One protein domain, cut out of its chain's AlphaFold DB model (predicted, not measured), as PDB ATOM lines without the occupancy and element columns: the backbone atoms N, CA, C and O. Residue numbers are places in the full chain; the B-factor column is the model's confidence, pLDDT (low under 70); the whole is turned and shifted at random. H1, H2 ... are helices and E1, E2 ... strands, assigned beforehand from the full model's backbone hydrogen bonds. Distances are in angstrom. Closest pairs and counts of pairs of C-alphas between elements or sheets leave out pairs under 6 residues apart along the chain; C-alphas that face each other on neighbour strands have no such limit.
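Overview. This is residues 4 to 77 of the 78 residues of an uncharacterized protein of Acidianus manzaensis (UniProt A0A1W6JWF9). You are looking at a small three-stranded antiparallel sheet with its two helices over one face and the other face bare: H1 covers the E3 edge, and the longer H2 covers E2 and E1. The two helices are set slantwise to the strands, and a 13-residue loop joins them. The printed part has 74 residues, with three named strands and then two named helices, in the order E1, E2, E3, H1, H2; the sheet's order is E1 - E2 - E3, and the class is mixed, helices and strands. The whole is compact, with a radius of gyration of the C-alphas of 11.4 A, yet elongated in outline, spanning 34 by 22 by 16 A.

Along the chain. Find C-alpha 4 at (36.745, -15.752, -40.677); from there strand E1 runs through residues 4 to 8, 13.5 A. Next come E2, residues 14 to 19, 16.8 A, and E3, residues 25 to 29, 13.7 A. Look for C-alpha 35 at (33.366, -21.304, -60.161), where helix H1 begins; it holds residues 35 to 46, 16.3 A. Helix H2 holds residues 60 to 76, 24.7 A, and ends with C-alpha 76 at (45.985, -4.123, -34.886).

Arrangement. E1, E2 and E3 form a meander, each strand the antiparallel neighbour of the one before, in two hairpins. Between E1 and E2, at 163 degrees, N 5 and O 17 are 2.8 A apart, within hydrogen-bond range; between E2 and E3, at 164 degrees, look at N 16 and O 28, 2.7 A. H1 and H2 are on the same face, making two layers, helices on one face of a sheet. H1 is over E3, slantwise at 48 degrees on the local plane; their closest C-alphas, Val 25 and Glu 42, are 5.5 A apart. H2, at a height over the sheet of 9.0 A, is over E2 and only just over E1, where 3 of its C-alphas fall. It runs only just slantwise to E2, at 33 degrees on the local plane; their closest C-alphas, Val 19 and Cys 70, are 7.1 A apart. H1 and H2 are close but not clearly touching, at a steep tilt of 43 degrees, the same way; their closest C-alphas, Leu 45 and Leu 64, are 6.5 A apart. In both helices every O i to N i+4 pair is within hydrogen-bond range.

Size, cuts and confidence. The two C-alphas farthest apart, Ser 34 and Asn 77, are 35.1 A apart. The printed part has no cut; the link from H1 to H2, residues 47 to 59, is long, and the other links are tight. In the B-factor column the mean pLDDT of the printed part is 92.3; look at residues 75 to 77 for values under 70.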
ATOM      1  N   GLU A   4      37.926 -15.084 -40.141       96.38
ATOM      2  CA  GLU A   4      36.745 -15.752 -40.677       96.38
ATOM      3  C   GLU A   4      35.504 -14.940 -40.285       96.38
ATOM      4  O   GLU A   4      35.310 -14.603 -39.114       96.38
ATOM      5  N   LYS A   5      34.657 -14.616 -41.263       96.62
ATOM      6  CA  LYS A   5      33.371 -13.944 -41.052       96.62
ATOM      7  C   LYS A   5      32.272 -14.844 -41.592       96.62
ATOM      8  O   LYS A   5      32.229 -15.133 -42.787       96.62
ATOM      9  N   ILE A   6      31.378 -15.266 -40.706       96.94
ATOM     10  CA  ILE A   6      30.187 -16.040 -41.048       96.94
ATOM     11  C   ILE A   6      28.986 -15.127 -40.855       96.94
ATOM     12  O   ILE A   6      28.845 -14.494 -39.808       96.94
ATOM     13  N   GLY A   7      28.118 -15.052 -41.857       96.62
ATOM     14  CA  GLY A   7      26.970 -14.165 -41.793       96.62
ATOM     15  C   GLY A   7      25.893 -14.516 -42.798       96.62
ATOM     16  O   GLY A   7      26.053 -15.384 -43.656       96.62
ATOM     17  N   ARG A   8      24.771 -13.815 -42.676       96.81
ATOM     18  CA  ARG A   8      23.711 -13.819 -43.675       96.81
ATOM     19  C   ARG A   8      23.725 -12.466 -44.362       96.81
ATOM     20  O   ARG A   8      23.437 -11.465 -43.717       96.81
ATOM     21  N   SER A   9      24.042 -12.476 -45.650       95.69
ATOM     22  CA  SER A   9      24.031 -11.298 -46.509       95.69
ATOM     23  C   SER A   9      22.653 -10.633 -46.488       95.69
ATOM     24  O   SER A   9      21.622 -11.316 -46.413       95.69
ATOM     25  N   LYS A  10      22.621  -9.306 -46.632       95.00
ATOM     26  CA  LYS A  10      21.391  -8.514 -46.815       95.00
ATOM     27  C   LYS A  10      20.553  -8.984 -48.006       95.00
ATOM     28  O   LYS A  10      19.330  -8.879 -47.967       95.00
ATOM     29  N   ALA A  11      21.186  -9.568 -49.026       93.88
ATOM     30  CA  ALA A  11      20.512 -10.195 -50.165       93.88
ATOM     31  C   ALA A  11      19.961 -11.610 -49.861       93.88
ATOM     32  O   ALA A  11      19.359 -12.250 -50.723       93.88
ATOM     33  N   GLY A  12      20.104 -12.091 -48.623       93.81
ATOM     34  CA  GLY A  12      19.313 -13.179 -48.053       93.81
ATOM     35  C   GLY A  12      20.021 -14.528 -47.915       93.81
ATOM     36  O   GLY A  12      19.448 -15.408 -47.260       93.81
ATOM     37  N   LYS A  13      21.231 -14.690 -48.472       97.06
ATOM     38  CA  LYS A  13      22.023 -15.934 -48.425       97.06
ATOM     39  C   LYS A  13      23.127 -15.909 -47.377       97.06
ATOM     40  O   LYS A  13      23.616 -14.855 -46.987       97.06
ATOM     41  N   THR A  14      23.494 -17.085 -46.896       97.56
ATOM     42  CA  THR A  14      24.589 -17.293 -45.951       97.56
ATOM     43  C   THR A  14      25.913 -17.264 -46.696       97.56
ATOM     44  O   THR A  14      26.040 -17.839 -47.778       97.56
ATOM     45  N   TYR A  15      26.906 -16.625 -46.093       97.50
ATOM     46  CA  TYR A  15      28.277 -16.622 -46.571       97.50
ATOM     47  C   TYR A  15      29.246 -16.956 -45.437       97.50
ATOM     48  O   TYR A  15      28.983 -16.720 -44.254       97.50
ATOM     49  N   ILE A  16      30.392 -17.484 -45.837       97.94
ATOM     50  CA  ILE A  16      31.585 -17.674 -45.035       97.94
ATOM     51  C   ILE A  16      32.728 -17.056 -45.832       97.94
ATOM     52  O   ILE A  16      33.066 -17.537 -46.914       97.94
ATOM     53  N   LEU A  17      33.294 -15.979 -45.299       97.38
ATOM     54  CA  LEU A  17      34.455 -15.293 -45.848       97.38
ATOM     55  C   LEU A  17      35.675 -15.645 -44.999       97.38
ATOM     56  O   LEU A  17      35.706 -15.324 -43.810       97.38
ATOM     57  N   ARG A  18      36.687 -16.268 -45.603       97.31
ATOM     58  CA  ARG A  18      37.970 -16.572 -44.957       97.31
ATOM     59  C   ARG A  18      39.085 -15.770 -45.600       97.31
ATOM     60  O   ARG A  18      39.224 -15.759 -46.822       97.31
ATOM     61  N   VAL A  19      39.911 -15.149 -44.767       95.94
ATOM     62  CA  VAL A  19      41.106 -14.413 -45.193       95.94
ATOM     63  C   VAL A  19      42.331 -15.057 -44.552       95.94
ATOM     64  O   VAL A  19      42.429 -15.204 -43.329       95.94
ATOM     65  N   TYR A  20      43.273 -15.481 -45.387       94.12
ATOM     66  CA  TYR A  20      44.474 -16.199 -44.975       94.12
ATOM     67  C   TYR A  20      45.697 -15.274 -44.938       94.12
ATOM     68  O   TYR A  20      45.753 -14.272 -45.645       94.12
ATOM     69  N   GLU A  21      46.708 -15.650 -44.150       88.81
ATOM     70  CA  GLU A  21      47.952 -14.875 -43.963       88.81
ATOM     71  C   GLU A  21      48.737 -14.678 -45.261       88.81
ATOM     72  O   GLU A  21      49.397 -13.666 -45.454       88.81
ATOM     73  N   ASN A  22      48.617 -15.611 -46.205       89.12
ATOM     74  CA  ASN A  22      49.225 -15.501 -47.531       89.12
ATOM     75  C   ASN A  22      48.437 -14.591 -48.499       89.12
ATOM     76  O   ASN A  22      48.713 -14.585 -49.698       89.12
ATOM     77  N   GLY A  23      47.413 -13.887 -48.012       87.69
ATOM     78  CA  GLY A  23      46.533 -13.046 -48.816       87.69
ATOM     79  C   GLY A  23      45.502 -13.813 -49.646       87.69
ATOM     80  O   GLY A  23      44.803 -13.185 -50.436       87.69
ATOM     81  N   LYS A  24      45.375 -15.142 -49.508       94.81
ATOM     82  CA  LYS A  24      44.254 -15.879 -50.117       94.81
ATOM     83  C   LYS A  24      42.940 -15.404 -49.482       94.81
ATOM     84  O   LYS A  24      42.864 -15.237 -48.264       94.81
ATOM     85  N   VAL A  25      41.914 -15.234 -50.310       96.19
ATOM     86  CA  VAL A  25      40.521 -15.030 -49.896       96.19
ATOM     87  C   VAL A  25      39.719 -16.232 -50.375       96.19
ATOM     88  O   VAL A  25      39.965 -16.727 -51.469       96.19
ATOM     89  N   GLU A  26      38.818 -16.732 -49.538       96.94
ATOM     90  CA  GLU A  26      37.891 -17.806 -49.889       96.94
ATOM     91  C   GLU A  26      36.477 -17.405 -49.469       96.94
ATOM     92  O   GLU A  26      36.256 -17.014 -48.317       96.94
ATOM     93  N   LEU A  27      35.531 -17.492 -50.401       96.69
ATOM     94  CA  LEU A  27      34.130 -17.157 -50.193       96.69
ATOM     95  C   LEU A  27      33.270 -18.389 -50.488       96.69
ATOM     96  O   LEU A  27      33.221 -18.894 -51.603       96.69
ATOM     97  N   THR A  28      32.570 -18.889 -49.476       97.31
ATOM     98  CA  THR A  28      31.711 -20.085 -49.590       97.31
ATOM     99  C   THR A  28      30.353 -19.832 -48.947       97.31
ATOM    100  O   THR A  28      30.210 -18.904 -48.156       97.31
ATOM    101  N   GLY A  29      29.326 -20.614 -49.285       96.12
ATOM    102  CA  GLY A  29      27.976 -20.401 -48.753       96.12
ATOM    103  C   GLY A  29      26.887 -21.081 -49.578       96.12
ATOM    104  O   GLY A  29      27.175 -21.972 -50.371       96.12
ATOM    105  N   ASP A  30      25.632 -20.658 -49.391       96.56
ATOM    106  CA  ASP A  30      24.453 -21.187 -50.105       96.56
ATOM    107  C   ASP A  30      23.927 -20.239 -51.206       96.56
ATOM    108  O   ASP A  30      22.750 -20.282 -51.589       96.56
ATOM    109  N   PHE A  31      24.792 -19.351 -51.689       95.75
ATOM    110  CA  PHE A  31      24.548 -18.444 -52.809       95.75
ATOM    111  C   PHE A  31      24.753 -19.131 -54.166       95.75
ATOM    112  O   PHE A  31      25.294 -20.232 -54.249       95.75
ATOM    113  N   PHE A  32      24.309 -18.476 -55.240       94.81
ATOM    114  CA  PHE A  32      24.403 -19.019 -56.595       94.81
ATOM    115  C   PHE A  32      25.443 -18.250 -57.413       94.81
ATOM    116  O   PHE A  32      25.342 -17.032 -57.561       94.81
ATOM    117  N   THR A  33      26.432 -18.972 -57.938       95.38
ATOM    118  CA  THR A  33      27.524 -18.457 -58.778       95.38
ATOM    119  C   THR A  33      28.163 -19.613 -59.544       95.38
ATOM    120  O   THR A  33      28.051 -20.768 -59.124       95.38
ATOM    121  N   SER A  34      28.858 -19.318 -60.639       95.56
ATOM    122  CA  SER A  34      29.817 -20.255 -61.233       95.56
ATOM    123  C   SER A  34      31.168 -20.223 -60.501       95.56
ATOM    124  O   SER A  34      31.469 -19.272 -59.774       95.56
ATOM    125  N   GLU A  35      31.995 -21.256 -60.700       94.06
ATOM    126  CA  GLU A  35      33.366 -21.304 -60.161       94.06
ATOM    127  C   GLU A  35      34.257 -20.191 -60.733       94.06
ATOM    128  O   GLU A  35      35.095 -19.642 -60.021       94.06
ATOM    129  N   GLU A  36      34.071 -19.840 -62.010       94.81
ATOM    130  CA  GLU A  36      34.825 -18.776 -62.679       94.81
ATOM    131  C   GLU A  36      34.500 -17.406 -62.071       94.81
ATOM    132  O   GLU A  36      35.407 -16.696 -61.639       94.81
ATOM    133  N   GLU A  37      33.211 -17.083 -61.925       94.56
ATOM    134  CA  GLU A  37      32.761 -15.844 -61.279       94.56
ATOM    135  C   GLU A  37      33.213 -15.761 -59.818       94.56
ATOM    136  O   GLU A  37      33.652 -14.701 -59.367       94.56
ATOM    137  N   LEU A  38      33.143 -16.874 -59.075       96.00
ATOM    138  CA  LEU A  38      33.581 -16.909 -57.680       96.00
ATOM    139  C   LEU A  38      35.074 -16.592 -57.566       96.00
ATOM    140  O   LEU A  38      35.476 -15.784 -56.729       96.00
ATOM    141  N   LYS A  39      35.887 -17.173 -58.449       95.50
ATOM    142  CA  LYS A  39      37.329 -16.929 -58.485       95.50
ATOM    143  C   LYS A  39      37.654 -15.470 -58.813       95.50
ATOM    144  O   LYS A  39      38.553 -14.893 -58.206       95.50
ATOM    145  N   GLU A  40      36.932 -14.855 -59.749       95.19
ATOM    146  CA  GLU A  40      37.098 -13.428 -60.057       95.19
ATOM    147  C   GLU A  40      36.737 -12.535 -58.863       95.19
ATOM    148  O   GLU A  40      37.451 -11.571 -58.568       95.19
ATOM    149  N   VAL A  41      35.656 -12.874 -58.156       95.69
ATOM    150  CA  VAL A  41      35.228 -12.192 -56.929       95.69
ATOM    151  C   VAL A  41      36.300 -12.295 -55.844       95.69
ATOM    152  O   VAL A  41      36.675 -11.273 -55.270       95.69
ATOM    153  N   GLU A  42      36.833 -13.490 -55.590       96.31
ATOM    154  CA  GLU A  42      37.892 -13.715 -54.598       96.31
ATOM    155  C   GLU A  42      39.177 -12.943 -54.935       96.31
ATOM    156  O   GLU A  42      39.774 -12.327 -54.049       96.31
ATOM    157  N   GLU A  43      39.579 -12.896 -56.211       95.62
ATOM    158  CA  GLU A  43      40.751 -12.126 -56.647       95.62
ATOM    159  C   GLU A  43      40.536 -10.607 -56.541       95.62
ATOM    160  O   GLU A  43      41.460  -9.889 -56.148       95.62
ATOM    161  N   LYS A  44      39.331 -10.092 -56.829       95.38
ATOM    162  CA  LYS A  44      39.006  -8.668 -56.611       95.38
ATOM    163  C   LYS A  44      38.991  -8.320 -55.117       95.38
ATOM    164  O   LYS A  44      39.646  -7.357 -54.714       95.38
ATOM    165  N   LEU A  45      38.353  -9.144 -54.279       94.88
ATOM    166  CA  LEU A  45      38.349  -8.965 -52.820       94.88
ATOM    167  C   LEU A  45      39.764  -8.984 -52.243       94.88
ATOM    168  O   LEU A  45      40.103  -8.141 -51.419       94.88
ATOM    169  N   LYS A  46      40.627  -9.887 -52.717       94.06
ATOM    170  CA  LYS A  46      42.043  -9.946 -52.330       94.06
ATOM    171  C   LYS A  46      42.799  -8.642 -52.606       94.06
ATOM    172  O   LYS A  46      43.707  -8.315 -51.843       94.06
ATOM    173  N   ARG A  47      42.430  -7.901 -53.657       93.94
ATOM    174  CA  ARG A  47      42.972  -6.565 -53.972       93.94
ATOM    175  C   ARG A  47      42.297  -5.430 -53.191       93.94
ATOM    176  O   ARG A  47      42.705  -4.282 -53.328       93.94
ATOM    177  N   GLY A  48      41.286  -5.728 -52.373       92.56
ATOM    178  CA  GLY A  48      40.463  -4.727 -51.693       92.56
ATOM    179  C   GLY A  48      39.529  -3.968 -52.641       92.56
ATOM    180  O   GLY A  48      39.027  -2.906 -52.280       92.56
ATOM    181  N   GLU A  49      39.303  -4.496 -53.843       93.75
ATOM    182  CA  GLU A  49      38.432  -3.913 -54.859       93.75
ATOM    183  C   GLU A  49      37.021  -4.486 -54.727       93.75
ATOM    184  O   GLU A  49      36.838  -5.673 -54.449       93.75
ATOM    185  N   LYS A  50      36.005  -3.656 -54.987       91.81
ATOM    186  CA  LYS A  50      34.626  -4.137 -55.082       91.81
ATOM    187  C   LYS A  50      34.479  -5.038 -56.313       91.81
ATOM    188  O   LYS A  50      34.758  -4.582 -57.426       91.81
ATOM    189  N   PRO A  51      34.001  -6.283 -56.160       89.31
ATOM    190  CA  PRO A  51      33.667  -7.112 -57.303       89.31
ATOM    191  C   PRO A  51      32.518  -6.497 -58.104       89.31
ATOM    192  O   PRO A  51      31.488  -6.127 -57.548       89.31
ATOM    193  N   GLU A  52      32.713  -6.364 -59.413       84.06
ATOM    194  CA  GLU A  52      31.670  -5.873 -60.332       84.06
ATOM    195  C   GLU A  52      30.669  -6.982 -60.675       84.06
ATOM    196  O   GLU A  52      29.514  -6.711 -60.996       84.06
ATOM    197  N   ASN A  53      31.118  -8.235 -60.589       79.88
ATOM    198  CA  ASN A  53      30.308  -9.423 -60.779       79.88
ATOM    199  C   ASN A  53      29.305  -9.545 -59.625       79.88
ATOM    200  O   ASN A  53      29.639  -9.333 -58.457       79.88
ATOM    201  N   VAL A  54      28.072  -9.918 -59.959       80.19
ATOM    202  CA  VAL A  54      26.996 -10.099 -58.984       80.19
ATOM    203  C   VAL A  54      26.870 -11.584 -58.667       80.19
ATOM    204  O   VAL A  54      26.424 -12.357 -59.510       80.19
ATOM    205  N   ILE A  55      27.207 -11.978 -57.438       91.88
ATOM    206  CA  ILE A  55      26.827 -13.294 -56.913       91.88
ATOM    207  C   ILE A  55      25.376 -13.215 -56.436       91.88
ATOM    208  O   ILE A  55      25.027 -12.412 -55.566       91.88
ATOM    209  N   LEU A  56      24.511 -14.073 -56.977       92.00
ATOM    210  CA  LEU A  56      23.094 -14.071 -56.626       92.00
ATOM    211  C   LEU A  56      22.892 -14.479 -55.161       92.00
ATOM    212  O   LEU A  56      23.193 -15.604 -54.750       92.00
ATOM    213  N   GLY A  57      22.316 -13.556 -54.388       92.44
ATOM    214  CA  GLY A  57      22.042 -13.726 -52.960       92.44
ATOM    215  C   GLY A  57      23.095 -13.119 -52.032       92.44
ATOM    216  O   GLY A  57      22.893 -13.112 -50.812       92.44
ATOM    217  N   LEU A  58      24.173 -12.551 -52.581       96.06
ATOM    218  CA  LEU A  58      25.158 -11.779 -51.828       96.06
ATOM    219  C   LEU A  58      25.059 -10.279 -52.115       96.06
ATOM    220  O   LEU A  58      24.864  -9.858 -53.251       96.06
ATOM    221  N   ASP A  59      25.211  -9.479 -51.065       95.38
ATOM    222  CA  ASP A  59      25.463  -8.046 -51.157       95.38
ATOM    223  C   ASP A  59      26.983  -7.828 -51.194       95.38
ATOM    224  O   ASP A  59      27.679  -8.017 -50.197       95.38
ATOM    225  N   MET A  60      27.520  -7.469 -52.362       94.69
ATOM    226  CA  MET A  60      28.971  -7.357 -52.546       94.69
ATOM    227  C   MET A  60      29.593  -6.171 -51.800       94.69
ATOM    228  O   MET A  60      30.791  -6.216 -51.513       94.69
ATOM    229  N   ASP A  61      28.813  -5.139 -51.457       94.88
ATOM    230  CA  ASP A  61      29.295  -4.051 -50.600       94.88
ATOM    231  C   ASP A  61      29.506  -4.556 -49.171       94.88
ATOM    232  O   ASP A  61      30.541  -4.286 -48.563       94.88
ATOM    233  N   GLU A  62      28.569  -5.364 -48.669       95.69
ATOM    234  CA  GLU A  62      28.692  -6.015 -47.363       95.69
ATOM    235  C   GLU A  62      29.886  -6.979 -47.321       95.69
ATOM    236  O   GLU A  62      30.669  -6.953 -46.372       95.69
ATOM    237  N   ILE A  63      30.079  -7.810 -48.352       96.25
ATOM    238  CA  ILE A  63      31.220  -8.740 -48.388       96.25
ATOM    239  C   ILE A  63      32.553  -7.982 -48.397       96.25
ATOM    240  O   ILE A  63      33.480  -8.363 -47.674       96.25
ATOM    241  N   LEU A  64      32.651  -6.889 -49.163       96.31
ATOM    242  CA  LEU A  64      33.846  -6.048 -49.163       96.31
ATOM    243  C   LEU A  64      34.074  -5.401 -47.791       96.31
ATOM    244  O   LEU A  64      35.202  -5.410 -47.302       96.31
ATOM    245  N   GLU A  65      33.028  -4.882 -47.146       95.94
ATOM    246  CA  GLU A  65      33.111  -4.320 -45.792       95.94
ATOM    247  C   GLU A  65      33.691  -5.344 -44.803       95.94
ATOM    248  O   GLU A  65      34.634  -5.036 -44.070       95.94
ATOM    249  N   LYS A  66      33.211  -6.593 -44.845       95.75
ATOM    250  CA  LYS A  66      33.701  -7.680 -43.980       95.75
ATOM    251  C   LYS A  66      35.147  -8.066 -44.265       95.75
ATOM    252  O   LYS A  66      35.889  -8.352 -43.327       95.75
ATOM    253  N   TYR A  67      35.572  -8.029 -45.524       95.38
ATOM    254  CA  TYR A  67      36.984  -8.186 -45.869       95.38
ATOM    255  C   TYR A  67      37.841  -7.054 -45.275       95.38
ATOM    256  O   TYR A  67      38.899  -7.314 -44.701       95.38
ATOM    257  N   GLN A  68      37.382  -5.802 -45.362       94.75
ATOM    258  CA  GLN A  68      38.112  -4.655 -44.812       94.75
ATOM    259  C   GLN A  68      38.192  -4.692 -43.281       94.75
ATOM    260  O   GLN A  68      39.211  -4.293 -42.719       94.75
ATOM    261  N   GLU A  69      37.164  -5.199 -42.593       94.44
ATOM    262  CA  GLU A  69      37.239  -5.497 -41.155       94.44
ATOM    263  C   GLU A  69      38.377  -6.485 -40.857       94.44
ATOM    264  O   GLU A  69      39.241  -6.180 -40.040       94.44
ATOM    265  N   CYS A  70      38.442  -7.610 -41.582       93.06
ATOM    266  CA  CYS A  70      39.518  -8.593 -41.420       93.06
ATOM    267  C   CYS A  70      40.917  -7.983 -41.619       93.06
ATOM    268  O   CYS A  70      41.856  -8.331 -40.905       93.06
ATOM    269  N   LYS A  71      41.074  -7.068 -42.586       89.75
ATOM    270  CA  LYS A  71      42.352  -6.385 -42.842       89.75
ATOM    271  C   LYS A  71      42.741  -5.377 -41.762       89.75
ATOM    272  O   LYS A  71      43.930  -5.184 -41.526       89.75
ATOM    273  N   LYS A  72      41.771  -4.757 -41.091       88.69
ATOM    274  CA  LYS A  72      42.039  -3.899 -39.927       88.69
ATOM    275  C   LYS A  72      42.468  -4.728 -38.716       88.69
ATOM    276  O   LYS A  72      43.453  -4.376 -38.080       88.69
ATOM    277  N   GLU A  73      41.801  -5.857 -38.476       83.19
ATOM    278  CA  GLU A  73      42.149  -6.805 -37.404       83.19
ATOM    279  C   GLU A  73      43.578  -7.376 -37.573       83.19
ATOM    280  O   GLU A  73      44.270  -7.621 -36.585       83.19
ATOM    281  N   GLU A  74      44.057  -7.549 -38.814       74.75
ATOM    282  CA  GLU A  74      45.456  -7.911 -39.113       74.75
ATOM    283  C   GLU A  74      46.447  -6.829 -38.636       74.75
ATOM    284  O   GLU A  74      47.451  -7.139 -37.994       74.75
ATOM    285  N   GLY A  75      46.152  -5.556 -38.920       64.75
ATOM    286  CA  GLY A  75      47.026  -4.421 -38.599       64.75
ATOM    287  C   GLY A  75      47.054  -4.027 -37.119       64.75
ATOM    288  O   GLY A  75      48.031  -3.430 -36.682       64.75
ATOM    289  N   GLU A  76      46.024  -4.368 -36.340       59.47
ATOM    290  CA  GLU A  76      45.985  -4.123 -34.886       59.47
ATOM    291  C   GLU A  76      46.746  -5.186 -34.068       59.47
ATOM    292  O   GLU A  76      47.010  -4.976 -32.886       59.47
ATOM    293  N   ASN A  77      47.123  -6.312 -34.685       52.31
ATOM    294  CA  ASN A  77      47.893  -7.393 -34.055       52.31
ATOM    295  C   ASN A  77      49.411  -7.331 -34.342       52.31
ATOM    296  O   ASN A  77      50.122  -8.289 -34.025       52.31
TER     297      ASN A  77